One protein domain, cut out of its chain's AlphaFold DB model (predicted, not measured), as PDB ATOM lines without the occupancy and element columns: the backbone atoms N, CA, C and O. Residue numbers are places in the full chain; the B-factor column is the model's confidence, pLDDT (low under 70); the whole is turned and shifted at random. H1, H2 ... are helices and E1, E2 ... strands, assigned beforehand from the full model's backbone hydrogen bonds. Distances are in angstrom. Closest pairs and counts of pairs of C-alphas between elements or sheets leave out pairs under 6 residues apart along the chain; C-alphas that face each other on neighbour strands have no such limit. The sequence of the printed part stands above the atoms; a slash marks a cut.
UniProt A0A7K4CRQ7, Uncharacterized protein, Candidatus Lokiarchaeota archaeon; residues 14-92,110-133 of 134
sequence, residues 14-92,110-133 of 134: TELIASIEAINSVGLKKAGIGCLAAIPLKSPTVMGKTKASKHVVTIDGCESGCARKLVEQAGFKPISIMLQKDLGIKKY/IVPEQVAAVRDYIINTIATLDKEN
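What this domain is: This is residues 14 to 92 and 110 to 133 of the 134 residues of an uncharacterized protein of Candidatus Lokiarchaeota archaeon (UniProt A0A7K4CRQ7). A small sheet of two parallel strands, E1 and E2, lies in the middle of the domain, with the short helix H3 over one side of it and two helices, H1 and H5, that cross each other on the other side. H2 lies off toward one end of the longest axis, joined to H1 by the long unnamed stretch of residues 27 to 43, while little H4 follows E2 with no residue between them and turns off from its direction, on the side of the sheet's strands away from H2. The printed part has 103 residues, with five named helices and two named strands in the order H1, H2, E1, H3, E2, H4, H5, and its class is mostly helix. It is compact, with a radius of gyration of the C-alphas of 13.3 A, and a rounded outline of 37 by 29 by 21 A.

Where its parts are: E1 is residues 57 to 60 and E2 residues 79 to 82, each 9.9 A from first to last C-alpha; C-alpha 57 is at (-15.914, 37.230, 25.418). H3 is residues 66 to 73, 10.5 A long. H1, residues 14 to 26, is 18.3 A long and begins with C-alpha 14 at (-3.140, 27.333, 28.316). H5, residues 112 to 131, is the longest helix at 28.8 A and ends with C-alpha 131 at (-19.308, 46.914, 37.083). H2 is residues 44 to 52, 12.0 A long, and H4 is residues 83 to 86.

How they stand to each other: E1 and E2 are parallel neighbours at 17 degrees, with N 58 and O 79 at 2.9 A and N 81 and O 58 at 2.8 A, within hydrogen-bond range. E1, H3 and E2 form a strand-helix-strand unit, two parallel neighbour strands with a helix between them along the chain, and its crossover is right-handed. The closest C-alphas of H3 and E1 are those of Arg 68 and Thr 58, 5.5 A apart. H5 is near E2, with 6 pairs of C-alphas within 10 A, and near E1, with 5 pairs. With residues 114 to 123 alone H5 touches H1, the closest C-alphas being those of Arg 119 and Ala 18 at 4.4 A. H1 and H5 run the same way at a steep tilt of 46 degrees. The closest C-alphas of H1 and E1 are those of Glu 15 and Ile 59, 6.9 A apart. H4 and H5 are close but not clearly touching, with the C-alphas of Leu 83 and Val 118 closest at 7.4 A. H2 touches no helix, and H3 and H5 are apart. In H1, H2, H3 and H5 every O i to N i+4 pair is within hydrogen-bond range; H4 is too short for such a pair.

The domain as a whole: The C-alphas farthest apart, those of Pro 44 and Glu 113, are 37.3 A apart. Residues 93 to 109 are cut out, and C-alphas 92 and 110 are 10.3 A apart across the cut. Of the links printed whole, H1 to H2 is long, with 17 residues, and the others are tight. The mean pLDDT of the printed part is 93.8, and residue 133 alone is under 70.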
ATOM      1  N   THR A  14      -3.176  26.210  27.371       88.88
ATOM      2  CA  THR A  14      -3.140  27.333  28.316       88.88
ATOM      3  C   THR A  14      -4.458  28.109  28.323       88.88
ATOM      4  O   THR A  14      -4.982  28.411  29.390       88.88
ATOM      5  N   GLU A  15      -5.027  28.398  27.145       90.25
ATOM      6  CA  GLU A  15      -6.230  29.237  27.024       90.25
ATOM      7  C   GLU A  15      -7.462  28.562  27.637       90.25
ATOM      8  O   GLU A  15      -8.262  29.211  28.310       90.25
ATOM      9  N   LEU A  16      -7.587  27.243  27.486       91.12
ATOM     10  CA  LEU A  16      -8.697  26.488  28.063       91.12
ATOM     11  C   LEU A  16      -8.596  26.333  29.560       91.12
ATOM     12  O   LEU A  16      -9.592  26.545  30.241       91.12
ATOM     13  N   ILE A  17      -7.432  25.905  30.054       94.31
ATOM     14  CA  ILE A  17      -7.263  25.639  31.481       94.31
ATOM     15  C   ILE A  17      -7.506  26.944  32.232       94.31
ATOM     16  O   ILE A  17      -8.330  26.974  33.141       94.31
ATOM     17  N   ALA A  18      -6.922  28.043  31.751       95.56
ATOM     18  CA  ALA A  18      -7.163  29.368  32.301       95.56
ATOM     19  C   ALA A  18      -8.644  29.785  32.238       95.56
ATOM     20  O   ALA A  18      -9.169  30.318  33.213       95.56
ATOM     21  N   SER A  19      -9.343  29.512  31.129       95.75
ATOM     22  CA  SER A  19     -10.781  29.805  31.000       95.75
ATOM     23  C   SER A  19     -11.629  29.023  32.004       95.75
ATOM     24  O   SER A  19     -12.538  29.583  32.616       95.75
ATOM     25  N   ILE A  20     -11.333  27.733  32.188       96.62
ATOM     26  CA  ILE A  20     -12.029  26.872  33.149       96.62
ATOM     27  C   ILE A  20     -11.760  27.359  34.575       96.62
ATOM     28  O   ILE A  20     -12.705  27.532  35.344       96.62
ATOM     29  N   GLU A  21     -10.501  27.630  34.925       97.94
ATOM     30  CA  GLU A  21     -10.132  28.150  36.245       97.94
ATOM     31  C   GLU A  21     -10.789  29.505  36.535       97.94
ATOM     32  O   GLU A  21     -11.304  29.721  37.636       97.94
ATOM     33  N   ALA A  22     -10.830  30.405  35.550       97.88
ATOM     34  CA  ALA A  22     -11.449  31.716  35.700       97.88
ATOM     35  C   ALA A  22     -12.952  31.587  35.964       97.88
ATOM     36  O   ALA A  22     -13.481  32.212  36.883       97.88
ATOM     37  N   ILE A  23     -13.641  30.730  35.206       97.06
ATOM     38  CA  ILE A  23     -15.086  30.519  35.351       97.06
ATOM     39  C   ILE A  23     -15.425  29.807  36.660       97.06
ATOM     40  O   ILE A  23     -16.391  30.191  37.319       97.06
ATOM     41  N   ASN A  24     -14.606  28.845  37.088       97.38
ATOM     42  CA  ASN A  24     -14.726  28.242  38.416       97.38
ATOM     43  C   ASN A  24     -14.578  29.288  39.528       97.38
ATOM     44  O   ASN A  24     -15.316  29.242  40.508       97.38
ATOM     45  N   SER A  25     -13.673  30.253  39.354       97.50
ATOM     46  CA  SER A  25     -13.415  31.304  40.344       97.50
ATOM     47  C   SER A  25     -14.560  32.317  40.449       97.50
ATOM     48  O   SER A  25     -14.923  32.720  41.551       97.50
ATOM     49  N   VAL A  26     -15.159  32.734  39.325       96.69
ATOM     50  CA  VAL A  26     -16.247  33.739  39.327       96.69
ATOM     51  C   VAL A  26     -17.647  33.138  39.499       96.69
ATOM     52  O   VAL A  26     -18.580  33.845  39.888       96.69
ATOM     53  N   GLY A  27     -17.802  31.846  39.209       96.44
ATOM     54  CA  GLY A  27     -19.045  31.091  39.315       96.44
ATOM     55  C   GLY A  27     -19.995  31.234  38.117       96.44
ATOM     56  O   GLY A  27     -20.069  32.262  37.439       96.44
ATOM     57  N   LEU A  28     -20.818  30.198  37.910       94.38
ATOM     58  CA  LEU A  28     -21.737  30.079  36.764       94.38
ATOM     59  C   LEU A  28     -22.888  31.095  36.746       94.38
ATOM     60  O   LEU A  28     -23.554  31.258  35.727       94.38
ATOM     61  N   LYS A  29     -23.127  31.795  37.861       91.75
ATOM     62  CA  LYS A  29     -24.072  32.921  37.897       91.75
ATOM     63  C   LYS A  29     -23.546  34.145  37.140       91.75
ATOM     64  O   LYS A  29     -24.350  34.978  36.740       91.75
ATOM     65  N   LYS A  30     -22.221  34.264  36.979       92.50
ATOM     66  CA  LYS A  30     -21.562  35.418  36.354       92.50
ATOM     67  C   LYS A  30     -21.082  35.142  34.933       92.50
ATOM     68  O   LYS A  30     -21.238  35.998  34.071       92.50
ATOM     69  N   ALA A  31     -20.503  33.970  34.689       95.31
ATOM     70  CA  ALA A  31     -19.938  33.615  33.390       95.31
ATOM     71  C   ALA A  31     -20.136  32.128  33.078       95.31
ATOM     72  O   ALA A  31     -20.250  31.302  33.979       95.31
ATOM     73  N   GLY A  32     -20.150  31.777  31.793       94.06
ATOM     74  CA  GLY A  32     -20.234  30.393  31.328       94.06
ATOM     75  C   GLY A  32     -19.411  30.170  30.061       94.06
ATOM     76  O   GLY A  32     -19.040  31.125  29.383       94.06
ATOM     77  N   ILE A  33     -19.137  28.904  29.737       93.94
ATOM     78  CA  ILE A  33     -18.404  28.515  28.523       93.94
ATOM     79  C   ILE A  33     -19.397  28.199  27.405       93.94
ATOM     80  O   ILE A  33     -20.284  27.356  27.560       93.94
ATOM     81  N   GLY A  34     -19.227  28.857  26.259       92.12
ATOM     82  CA  GLY A  34     -19.951  28.555  25.028       92.12
ATOM     83  C   GLY A  34     -19.179  27.589  24.128       92.12
ATOM     84  O   GLY A  34     -17.959  27.673  24.011       92.12
ATOM     85  N   CYS A  35     -19.888  26.691  23.441       94.31
ATOM     86  CA  CYS A  35     -19.277  25.857  22.408       94.31
ATOM     87  C   CYS A  35     -19.016  26.691  21.146       94.31
ATOM     88  O   CYS A  35     -19.950  27.013  20.410       94.31
ATOM     89  N   LEU A  36     -17.749  27.006  20.872       94.62
ATOM     90  CA  LEU A  36     -17.361  27.782  19.692       94.62
ATOM     91  C   LEU A  36     -17.716  27.068  18.380       94.62
ATOM     92  O   LEU A  36     -18.215  27.702  17.456       94.62
ATOM     93  N   ALA A  37     -17.526  25.746  18.306       94.38
ATOM     94  CA  ALA A  37     -17.819  24.962  17.102       94.38
ATOM     95  C   ALA A  37     -19.311  24.986  16.711       94.38
ATOM     96  O   ALA A  37     -19.655  24.805  15.545       94.38
ATOM     97  N   ALA A  38     -20.204  25.250  17.667       95.81
ATOM     98  CA  ALA A  38     -21.642  25.324  17.435       95.81
ATOM     99  C   ALA A  38     -22.112  26.676  16.860       95.81
ATOM    100  O   ALA A  38     -23.224  26.754  16.333       95.81
ATOM    101  N   ILE A  39     -21.282  27.725  16.942       96.12
ATOM    102  CA  ILE A  39     -21.565  29.066  16.410       96.12
ATOM    103  C   ILE A  39     -21.679  29.071  14.877       96.12
ATOM    104  O   ILE A  39     -22.736  29.470  14.381       96.12
ATOM    105  N   PRO A  40     -20.687  28.590  14.093       94.56
ATOM    106  CA  PRO A  40     -20.811  28.564  12.633       94.56
ATOM    107  C   PRO A  40     -21.935  27.637  12.154       94.56
ATOM    108  O   PRO A  40     -22.540  27.888  11.114       94.56
ATOM    109  N   LEU A  41     -22.273  26.607  12.939       96.12
ATOM    110  CA  LEU A  41     -23.406  25.715  12.674       96.12
ATOM    111  C   LEU A  41     -24.764  26.329  13.043       96.12
ATOM    112  O   LEU A  41     -25.794  25.687  12.854       96.12
ATOM    113  N   LYS A  42     -24.780  27.551  13.595       94.44
ATOM    114  CA  LYS A  42     -25.985  28.259  14.049       94.44
ATOM    115  C   LYS A  42     -26.869  27.400  14.959       94.44
ATOM    116  O   LYS A  42     -28.094  27.480  14.891       94.44
ATOM    117  N   SER A  43     -26.252  26.588  15.823       96.62
ATOM    118  CA  SER A  43     -26.976  25.719  16.756       96.62
ATOM    119  C   SER A  43     -27.987  26.541  17.570       96.62
ATOM    120  O   SER A  43     -27.563  27.464  18.273       96.62
ATOM    121  N   PRO A  44     -29.299  26.226  17.535       95.31
ATOM    122  CA  PRO A  44     -30.322  27.043  18.190       95.31
ATOM    123  C   PRO A  44     -30.054  27.262  19.683       95.31
ATOM    124  O   PRO A  44     -30.174  28.380  20.180       95.31
ATOM    125  N   THR A  45     -29.613  26.216  20.387       94.81
ATOM    126  CA  THR A  45     -29.310  26.274  21.822       94.81
ATOM    127  C   THR A  45     -28.137  27.199  22.130       94.81
ATOM    128  O   THR A  45     -28.201  27.965  23.089       94.81
ATOM    129  N   VAL A  46     -27.064  27.146  21.336       95.56
ATOM    130  CA  VAL A  46     -25.888  27.999  21.562       95.56
ATOM    131  C   VAL A  46     -26.193  29.430  21.146       95.56
ATOM    132  O   VAL A  46     -25.983  30.338  21.939       95.56
ATOM    133  N   MET A  47     -26.797  29.635  19.976       96.81
ATOM    134  CA  MET A  47     -27.191  30.962  19.502       96.81
ATOM    135  C   MET A  47     -28.161  31.656  20.464       96.81
ATOM    136  O   MET A  47     -28.016  32.850  20.709       96.81
ATOM    137  N   GLY A  48     -29.126  30.925  21.035       95.31
ATOM    138  CA  GLY A  48     -30.047  31.455  22.043       95.31
ATOM    139  C   GLY A  48     -29.324  31.919  23.308       95.31
ATOM    140  O   GLY A  48     -29.547  33.037  23.763       95.31
ATOM    141  N   LYS A  49     -28.396  31.106  23.830       93.50
ATOM    142  CA  LYS A  49     -27.576  31.469  24.999       93.50
ATOM    143  C   LYS A  49     -26.672  32.671  24.721       93.50
ATOM    144  O   LYS A  49     -26.627  33.581  25.538       93.50
ATOM    145  N   THR A  50     -26.015  32.710  23.563       95.44
ATOM    146  CA  THR A  50     -25.142  33.825  23.162       95.44
ATOM    147  C   THR A  50     -25.927  35.125  22.952       95.44
ATOM    148  O   THR A  50     -25.426  36.202  23.244       95.44
ATOM    149  N   LYS A  51     -27.182  35.058  22.488       95.62
ATOM    150  CA  LYS A  51     -28.070  36.236  22.422       95.62
ATOM    151  C   LYS A  51     -28.544  36.699  23.800       95.62
ATOM    152  O   LYS A  51     -28.747  37.888  23.996       95.62
ATOM    153  N   ALA A  52     -28.754  35.765  24.727       94.31
ATOM    154  CA  ALA A  52     -29.205  36.067  26.083       94.31
ATOM    155  C   ALA A  52     -28.075  36.571  26.999       94.31
ATOM    156  O   ALA A  52     -28.349  37.206  28.018       94.31
ATOM    157  N   SER A  53     -26.810  36.289  26.673       94.06
ATOM    158  CA  SER A  53     -25.671  36.816  27.424       94.06
ATOM    159  C   SER A  53     -25.526  38.319  27.211       94.06
ATOM    160  O   SER A  53     -25.546  38.785  26.075       94.06
ATOM    161  N   LYS A  54     -25.309  39.064  28.302       94.25
ATOM    162  CA  LYS A  54     -25.043  40.511  28.243       94.25
ATOM    163  C   LYS A  54     -23.790  40.832  27.431       94.25
ATOM    164  O   LYS A  54     -23.775  41.786  26.666       94.25
ATOM    165  N   HIS A  55     -22.762  40.006  27.605       95.56
ATOM    166  CA  HIS A  55     -21.463  40.144  26.968       95.56
ATOM    167  C   HIS A  55     -21.013  38.797  26.421       95.56
ATOM    168  O   HIS A  55     -21.238  37.760  27.048       95.56
ATOM    169  N   VAL A  56     -20.337  38.826  25.276       96.62
ATOM    170  CA  VAL A  56     -19.653  37.664  24.704       96.62
ATOM    171  C   VAL A  56     -18.164  37.962  24.733       96.62
ATOM    172  O   VAL A  56     -17.738  38.977  24.194       96.62
ATOM    173  N   VAL A  57     -17.375  37.094  25.359       97.06
ATOM    174  CA  VAL A  57     -15.914  37.230  25.418       97.06
ATOM    175  C   VAL A  57     -15.291  36.105  24.604       97.06
ATOM    176  O   VAL A  57     -15.658  34.941  24.772       97.06
ATOM    177  N   THR A  58     -14.359  36.440  23.716       96.75
ATOM    178  CA  THR A  58     -13.572  35.458  22.961       96.75
ATOM    179  C   THR A  58     -12.134  35.477  23.436       96.75
ATOM    180  O   THR A  58     -11.549  36.546  23.570       96.75
ATOM    181  N   ILE A  59     -11.571  34.294  23.670       95.12
ATOM    182  CA  ILE A  59     -10.188  34.119  24.105       95.12
ATOM    183  C   ILE A  59      -9.459  33.389  22.983       95.12
ATOM    184  O   ILE A  59      -9.786  32.249  22.662       95.12
ATOM    185  N   ASP A  60      -8.508  34.077  22.363       92.88
ATOM    186  CA  ASP A  60      -7.739  33.597  21.225       92.88
ATOM    187  C   ASP A  60      -6.252  33.529  21.589       92.88
ATOM    188  O   ASP A  60      -5.594  34.536  21.853       92.88
ATOM    189  N   GLY A  61      -5.678  32.331  21.548       88.62
ATOM    190  CA  GLY A  61      -4.265  32.114  21.844       88.62
ATOM    191  C   GLY A  61      -3.301  32.635  20.780       88.62
ATOM    192  O   GLY A  61      -2.098  32.640  21.015       88.62
ATOM    193  N   CYS A  62      -3.786  33.041  19.605       87.62
ATOM    194  CA  CYS A  62      -2.961  33.622  18.546       87.62
ATOM    195  C   CYS A  62      -3.670  34.771  17.823       87.62
ATOM    196  O   CYS A  62      -4.888  34.927  17.882       87.62
ATOM    197  N   GLU A  63      -2.895  35.549  17.071       87.81
ATOM    198  CA  GLU A  63      -3.370  36.744  16.357       87.81
ATOM    199  C   GLU A  63      -4.377  36.454  15.238       87.81
ATOM    200  O   GLU A  63      -5.069  37.362  14.772       87.81
ATOM    201  N   SER A  64      -4.504  35.190  14.824       89.31
ATOM    202  CA  SER A  64      -5.504  34.776  13.842       89.31
ATOM    203  C   SER A  64      -6.928  35.086  14.302       89.31
ATOM    204  O   SER A  64      -7.782  35.305  13.439       89.31
ATOM    205  N   GLY A  65      -7.181  35.142  15.618       92.06
ATOM    206  CA  GLY A  65      -8.468  35.551  16.182       92.06
ATOM    207  C   GLY A  65      -9.629  34.681  15.703       92.06
ATOM    208  O   GLY A  65     -10.651  35.215  15.274       92.06
ATOM    209  N   CYS A  66      -9.432  33.361  15.631       93.75
ATOM    210  CA  CYS A  66     -10.407  32.443  15.044       93.75
ATOM    211  C   CYS A  66     -11.720  32.445  15.832       93.75
ATOM    212  O   CYS A  66     -12.784  32.476  15.217       93.75
ATOM    213  N   ALA A  67     -11.660  32.460  17.166       95.06
ATOM    214  CA  ALA A  67     -12.851  32.526  18.002       95.06
ATOM    215  C   ALA A  67     -13.603  33.838  17.774       95.06
ATOM    216  O   ALA A  67     -14.790  33.808  17.439       95.06
ATOM    217  N   ARG A  68     -12.897  34.976  17.849       96.75
ATOM    218  CA  ARG A  68     -13.458  36.296  17.539       96.75
ATOM    219  C   ARG A  68     -14.148  36.325  16.175       96.75
ATOM    220  O   ARG A  68     -15.314  36.698  16.095       96.75
ATOM    221  N   LYS A  69     -13.464  35.887  15.113       97.38
ATOM    222  CA  LYS A  69     -13.987  35.911  13.738       97.38
ATOM    223  C   LYS A  69     -15.257  35.080  13.579       97.38
ATOM    224  O   LYS A  69     -16.199  35.552  12.955       97.38
ATOM    225  N   LEU A  70     -15.307  33.872  14.146       97.12
ATOM    226  CA  LEU A  70     -16.502  33.022  14.063       97.12
ATOM    227  C   LEU A  70     -17.700  33.658  14.781       97.12
ATOM    228  O   LEU A  70     -18.827  33.589  14.294       97.12
ATOM    229  N   VAL A  71     -17.457  34.299  15.926       97.25
ATOM    230  CA  VAL A  71     -18.494  34.986  16.702       97.25
ATOM    231  C   VAL A  71     -18.975  36.262  15.996       97.25
ATOM    232  O   VAL A  71     -20.184  36.482  15.906       97.25
ATOM    233  N   GLU A  72     -18.066  37.049  15.417       97.56
ATOM    234  CA  GLU A  72     -18.389  38.215  14.578       97.56
ATOM    235  C   GLU A  72     -19.193  37.821  13.331       97.56
ATOM    236  O   GLU A  72     -20.212  38.438  13.025       97.56
ATOM    237  N   GLN A  73     -18.794  36.747  12.640       97.00
ATOM    238  CA  GLN A  73     -19.513  36.210  11.477       97.00
ATOM    239  C   GLN A  73     -20.936  35.746  11.817       97.00
ATOM    240  O   GLN A  73     -21.816  35.765  10.956       97.00
ATOM    241  N   ALA A  74     -21.183  35.350  13.067       95.75
ATOM    242  CA  ALA A  74     -22.513  35.010  13.560       95.75
ATOM    243  C   ALA A  74     -23.357  36.239  13.965       95.75
ATOM    244  O   ALA A  74     -24.497  36.073  14.402       95.75
ATOM    245  N   GLY A  75     -22.828  37.456  13.789       96.06
ATOM    246  CA  GLY A  75     -23.523  38.722  14.028       96.06
ATOM    247  C   GLY A  75     -23.391  39.265  15.452       96.06
ATOM    248  O   GLY A  75     -24.080  40.223  15.801       96.06
ATOM    249  N   PHE A  76     -22.531  38.673  16.281       96.88
ATOM    250  CA  PHE A  76     -22.256  39.170  17.629       96.88
ATOM    251  C   PHE A  76     -21.074  40.143  17.632       96.88
ATOM    252  O   PHE A  76     -20.249  40.148  16.722       96.88
ATOM    253  N   LYS A  77     -20.968  40.956  18.686       96.31
ATOM    254  CA  LYS A  77     -19.842  41.872  18.907       96.31
ATOM    255  C   LYS A  77     -19.076  41.429  20.155       96.31
ATOM    256  O   LYS A  77     -19.431  41.865  21.249       96.31
ATOM    257  N   PRO A  78     -18.109  40.505  20.028       97.00
ATOM    258  CA  PRO A  78     -17.396  39.995  21.184       97.00
ATOM    259  C   PRO A  78     -16.348  40.986  21.692       97.00
ATOM    260  O   PRO A  78     -15.716  41.705  20.920       97.00
ATOM    261  N   ILE A  79     -16.100  40.940  22.996       97.12
ATOM    262  CA  ILE A  79     -14.895  41.490  23.608       97.12
ATOM    263  C   ILE A  79     -13.780  40.475  23.382       97.12
ATOM    264  O   ILE A  79     -13.894  39.310  23.766       97.12
ATOM    265  N   SER A  80     -12.716  40.907  22.717       96.31
ATOM    266  CA  SER A  80     -11.636  40.020  22.304       96.31
ATOM    267  C   SER A  80     -10.467  40.079  23.271       96.31
ATOM    268  O   SER A  80      -9.880  41.139  23.453       96.31
ATOM    269  N   ILE A  81     -10.077  38.918  23.784       96.00
ATOM    270  CA  ILE A  81      -8.821  38.681  24.491       96.00
ATOM    271  C   ILE A  81      -7.910  37.897  23.541       96.00
ATOM    272  O   ILE A  81      -8.213  36.759  23.189       96.00
ATOM    273  N   MET A  82      -6.808  38.492  23.097       93.62
ATOM    274  CA  MET A  82      -5.789  37.847  22.267       93.62
ATOM    275  C   MET A  82      -4.504  37.675  23.073       93.62
ATOM    276  O   MET A  82      -3.747  38.628  23.238       93.62
ATOM    277  N   LEU A  83      -4.195  36.452  23.512       92.69
ATOM    278  CA  LEU A  83      -3.106  36.201  24.472       92.69
ATOM    279  C   LEU A  83      -1.740  36.713  23.991       92.69
ATOM    280  O   LEU A  83      -0.945  37.217  24.781       92.69
ATOM    281  N   GLN A  84      -1.480  36.629  22.686       90.38
ATOM    282  CA  GLN A  84      -0.238  37.126  22.099       90.38
ATOM    283  C   GLN A  84      -0.127  38.656  22.148       90.38
ATOM    284  O   GLN A  84       0.969  39.165  22.363       90.38
ATOM    285  N   LYS A  85      -1.235  39.386  21.964       91.62
ATOM    286  CA  LYS A  85      -1.244  40.858  21.963       91.62
ATOM    287  C   LYS A  85      -1.374  41.431  23.369       91.62
ATOM    288  O   LYS A  85      -0.653  42.360  23.706       91.62
ATOM    289  N   ASP A  86      -2.260  40.852  24.169       93.19
ATOM    290  CA  ASP A  86      -2.641  41.399  25.471       93.19
ATOM    291  C   ASP A  86      -1.666  40.982  26.578       93.19
ATOM    292  O   ASP A  86      -1.448  41.728  27.528       93.19
ATOM    293  N   LEU A  87      -1.068  39.790  26.460       92.69
ATOM    294  CA  LEU A  87      -0.206  39.198  27.491       92.69
ATOM    295  C   LEU A  87       1.186  38.802  26.973       92.69
ATOM    296  O   LEU A  87       2.007  38.304  27.739       92.69
ATOM    297  N   GLY A  88       1.470  38.974  25.677       90.69
ATOM    298  CA  GLY A  88       2.746  38.568  25.077       90.69
ATOM    299  C   GLY A  88       2.964  37.049  25.012       90.69
ATOM    300  O   GLY A  88       4.075  36.591  24.736       90.69
ATOM    301  N   ILE A  89       1.925  36.243  25.255       88.81
ATOM    302  CA  ILE A  89       2.025  34.780  25.304       88.81
ATOM    303  C   ILE A  89       1.949  34.221  23.883       88.81
ATOM    304  O   ILE A  89       0.914  34.284  23.220       88.81
ATOM    305  N   LYS A  90       3.055  33.641  23.407       82.06
ATOM    306  CA  LYS A  90       3.123  33.025  22.076       82.06
ATOM    307  C   LYS A  90       2.527  31.621  22.080       82.06
ATOM    308  O   LYS A  90       2.907  30.774  22.885       82.06
ATOM    309  N   LYS A  91       1.660  31.341  21.105       76.88
ATOM    310  CA  LYS A  91       1.184  29.982  20.829       76.88
ATOM    311  C   LYS A  91       2.286  29.156  20.173       76.88
ATOM    312  O   LYS A  91       2.805  29.523  19.120       76.88
ATOM    313  N   TYR A  92       2.590  28.005  20.760       74.50
ATOM    314  CA  TYR A  92       3.456  27.011  20.137       74.50
ATOM    315  C   TYR A  92       2.633  26.016  19.322       74.50
ATOM    316  O   TYR A  92       1.538  25.616  19.718       74.50
ATOM    317  N   ILE A 110       2.310  23.102  28.867       88.31
ATOM    318  CA  ILE A 110       1.521  23.926  29.781       88.31
ATOM    319  C   ILE A 110       2.476  24.586  30.768       88.31
ATOM    320  O   ILE A 110       3.127  23.907  31.557       88.31
ATOM    321  N   VAL A 111       2.538  25.914  30.730       90.44
ATOM    322  CA  VAL A 111       3.333  26.719  31.663       90.44
ATOM    323  C   VAL A 111       2.386  27.264  32.740       90.44
ATOM    324  O   VAL A 111       1.539  28.100  32.407       90.44
ATOM    325  N   PRO A 112       2.468  26.802  34.004       93.62
ATOM    326  CA  PRO A 112       1.528  27.187  35.063       93.62
ATOM    327  C   PRO A 112       1.420  28.700  35.273       93.62
ATOM    328  O   PRO A 112       0.328  29.227  35.475       93.62
ATOM    329  N   GLU A 113       2.532  29.419  35.148       94.88
ATOM    330  CA  GLU A 113       2.585  30.873  35.301       94.88
ATOM    331  C   GLU A 113       1.794  31.580  34.193       94.88
ATOM    332  O   GLU A 113       1.110  32.571  34.447       94.88
ATOM    333  N   GLN A 114       1.824  31.042  32.968       93.62
ATOM    334  CA  GLN A 114       1.006  31.555  31.867       93.62
ATOM    335  C   GLN A 114      -0.474  31.263  32.101       93.62
ATOM    336  O   GLN A 114      -1.303  32.131  31.849       93.62
ATOM    337  N   VAL A 115      -0.816  30.073  32.606       95.44
ATOM    338  CA  VAL A 115      -2.204  29.732  32.955       95.44
ATOM    339  C   VAL A 115      -2.745  30.712  33.996       95.44
ATOM    340  O   VAL A 115      -3.811  31.287  33.784       95.44
ATOM    341  N   ALA A 116      -1.987  30.963  35.066       97.44
ATOM    342  CA  ALA A 116      -2.368  31.907  36.112       97.44
ATOM    343  C   ALA A 116      -2.541  33.335  35.568       97.44
ATOM    344  O   ALA A 116      -3.574  33.957  35.812       97.44
ATOM    345  N   ALA A 117      -1.591  33.826  34.765       96.75
ATOM    346  CA  ALA A 117      -1.673  35.161  34.172       96.75
ATOM    347  C   ALA A 117      -2.906  35.326  33.266       96.75
ATOM    348  O   ALA A 117      -3.618  36.327  33.352       96.75
ATOM    349  N   VAL A 118      -3.192  34.330  32.419       96.44
ATOM    350  CA  VAL A 118      -4.369  34.342  31.537       96.44
ATOM    351  C   VAL A 118      -5.658  34.266  32.352       96.44
ATOM    352  O   VAL A 118      -6.597  35.010  32.077       96.44
ATOM    353  N   ARG A 119      -5.706  33.409  33.377       97.56
ATOM    354  CA  ARG A 119      -6.859  33.280  34.274       97.56
ATOM    355  C   ARG A 119      -7.176  34.615  34.939       97.56
ATOM    356  O   ARG A 119      -8.319  35.063  34.886       97.56
ATOM    357  N   ASP A 120      -6.177  35.245  35.548       98.25
ATOM    358  CA  ASP A 120      -6.360  36.492  36.293       98.25
ATOM    359  C   ASP A 120      -6.792  37.629  35.359       98.25
ATOM    360  O   ASP A 120      -7.666  38.425  35.706       98.25
ATOM    361  N   TYR A 121      -6.267  37.653  34.130       97.81
ATOM    362  CA  TYR A 121      -6.719  38.579  33.096       97.81
ATOM    363  C   TYR A 121      -8.206  38.383  32.755       97.81
ATOM    364  O   TYR A 121      -8.965  39.352  32.766       97.81
ATOM    365  N   ILE A 122      -8.653  37.138  32.544       97.69
ATOM    366  CA  ILE A 122     -10.067  36.815  32.277       97.69
ATOM    367  C   ILE A 122     -10.958  37.230  33.456       97.69
ATOM    368  O   ILE A 122     -12.004  37.845  33.245       97.69
ATOM    369  N   ILE A 123     -10.552  36.930  34.695       98.06
ATOM    370  CA  ILE A 123     -11.293  37.320  35.906       98.06
ATOM    371  C   ILE A 123     -11.447  38.841  35.969       98.06
ATOM    372  O   ILE A 123     -12.553  39.336  36.194       98.06
ATOM    373  N   ASN A 124     -10.366  39.584  35.728       97.62
ATOM    374  CA  ASN A 124     -10.388  41.044  35.731       97.62
ATOM    375  C   ASN A 124     -11.278  41.603  34.617       97.62
ATOM    376  O   ASN A 124     -12.054  42.523  34.872       97.62
ATOM    377  N   THR A 125     -11.240  41.023  33.411       97.06
ATOM    378  CA  THR A 125     -12.168  41.390  32.332       97.06
ATOM    379  C   THR A 125     -13.619  41.188  32.768       97.06
ATOM    380  O   THR A 125     -14.418  42.114  32.668       97.06
ATOM    381  N   ILE A 126     -13.965  40.021  33.321       95.88
ATOM    382  CA  ILE A 126     -15.327  39.735  33.803       95.88
ATOM    383  C   ILE A 126     -15.737  40.723  34.902       95.88
ATOM    384  O   ILE A 126     -16.854  41.238  34.880       95.88
ATOM    385  N   ALA A 127     -14.847  41.020  35.850       95.44
ATOM    386  CA  ALA A 127     -15.123  41.943  36.946       95.44
ATOM    387  C   ALA A 127     -15.360  43.383  36.464       95.44
ATOM    388  O   ALA A 127     -16.231  44.065  37.004       95.44
ATOM    389  N   THR A 128     -14.617  43.846  35.455       95.88
ATOM    390  CA  THR A 128     -14.836  45.158  34.826       95.88
ATOM    391  C   THR A 128     -16.201  45.210  34.148       95.88
ATOM    392  O   THR A 128     -16.986  46.114  34.425       95.88
ATOM    393  N   LEU A 129     -16.543  44.185  33.365       93.50
ATOM    394  CA  LEU A 129     -17.832  44.107  32.676       93.50
ATOM    395  C   LEU A 129     -19.026  43.997  33.633       93.50
ATOM    396  O   LEU A 129     -20.110  44.487  33.327       93.50
ATOM    397  N   ASP A 130     -18.861  43.368  34.798       88.50
ATOM    398  CA  ASP A 130     -19.900  43.292  35.836       88.50
ATOM    399  C   ASP A 130     -20.181  44.673  36.461       88.50
ATOM    400  O   ASP A 130     -21.315  44.968  36.832       88.50
ATOM    401  N   LYS A 131     -19.166  45.547  36.550       88.94
ATOM    402  CA  LYS A 131     -19.308  46.914  37.083       88.94
ATOM    403  C   LYS A 131     -20.016  47.856  36.115       88.94
ATOM    404  O   LYS A 131     -20.828  48.647  36.567       88.94
ATOM    405  N   GLU A 132     -19.751  47.749  34.815       83.25
ATOM    406  CA  GLU A 132     -20.409  48.564  33.774       83.25
ATOM    407  C   GLU A 132     -21.921  48.298  33.655       83.25
ATOM    408  O   GLU A 132     -22.646  49.068  33.035       83.25
ATOM    409  N   ASN A 133     -22.397  47.197  34.240       67.75
ATOM    410  CA  ASN A 133     -23.792  46.761  34.212       67.75
ATOM    411  C   ASN A 133     -24.586  47.093  35.491       67.75
ATOM    412  O   ASN A 133     -25.744  46.670  35.590       67.75
TER     413      ASN A 133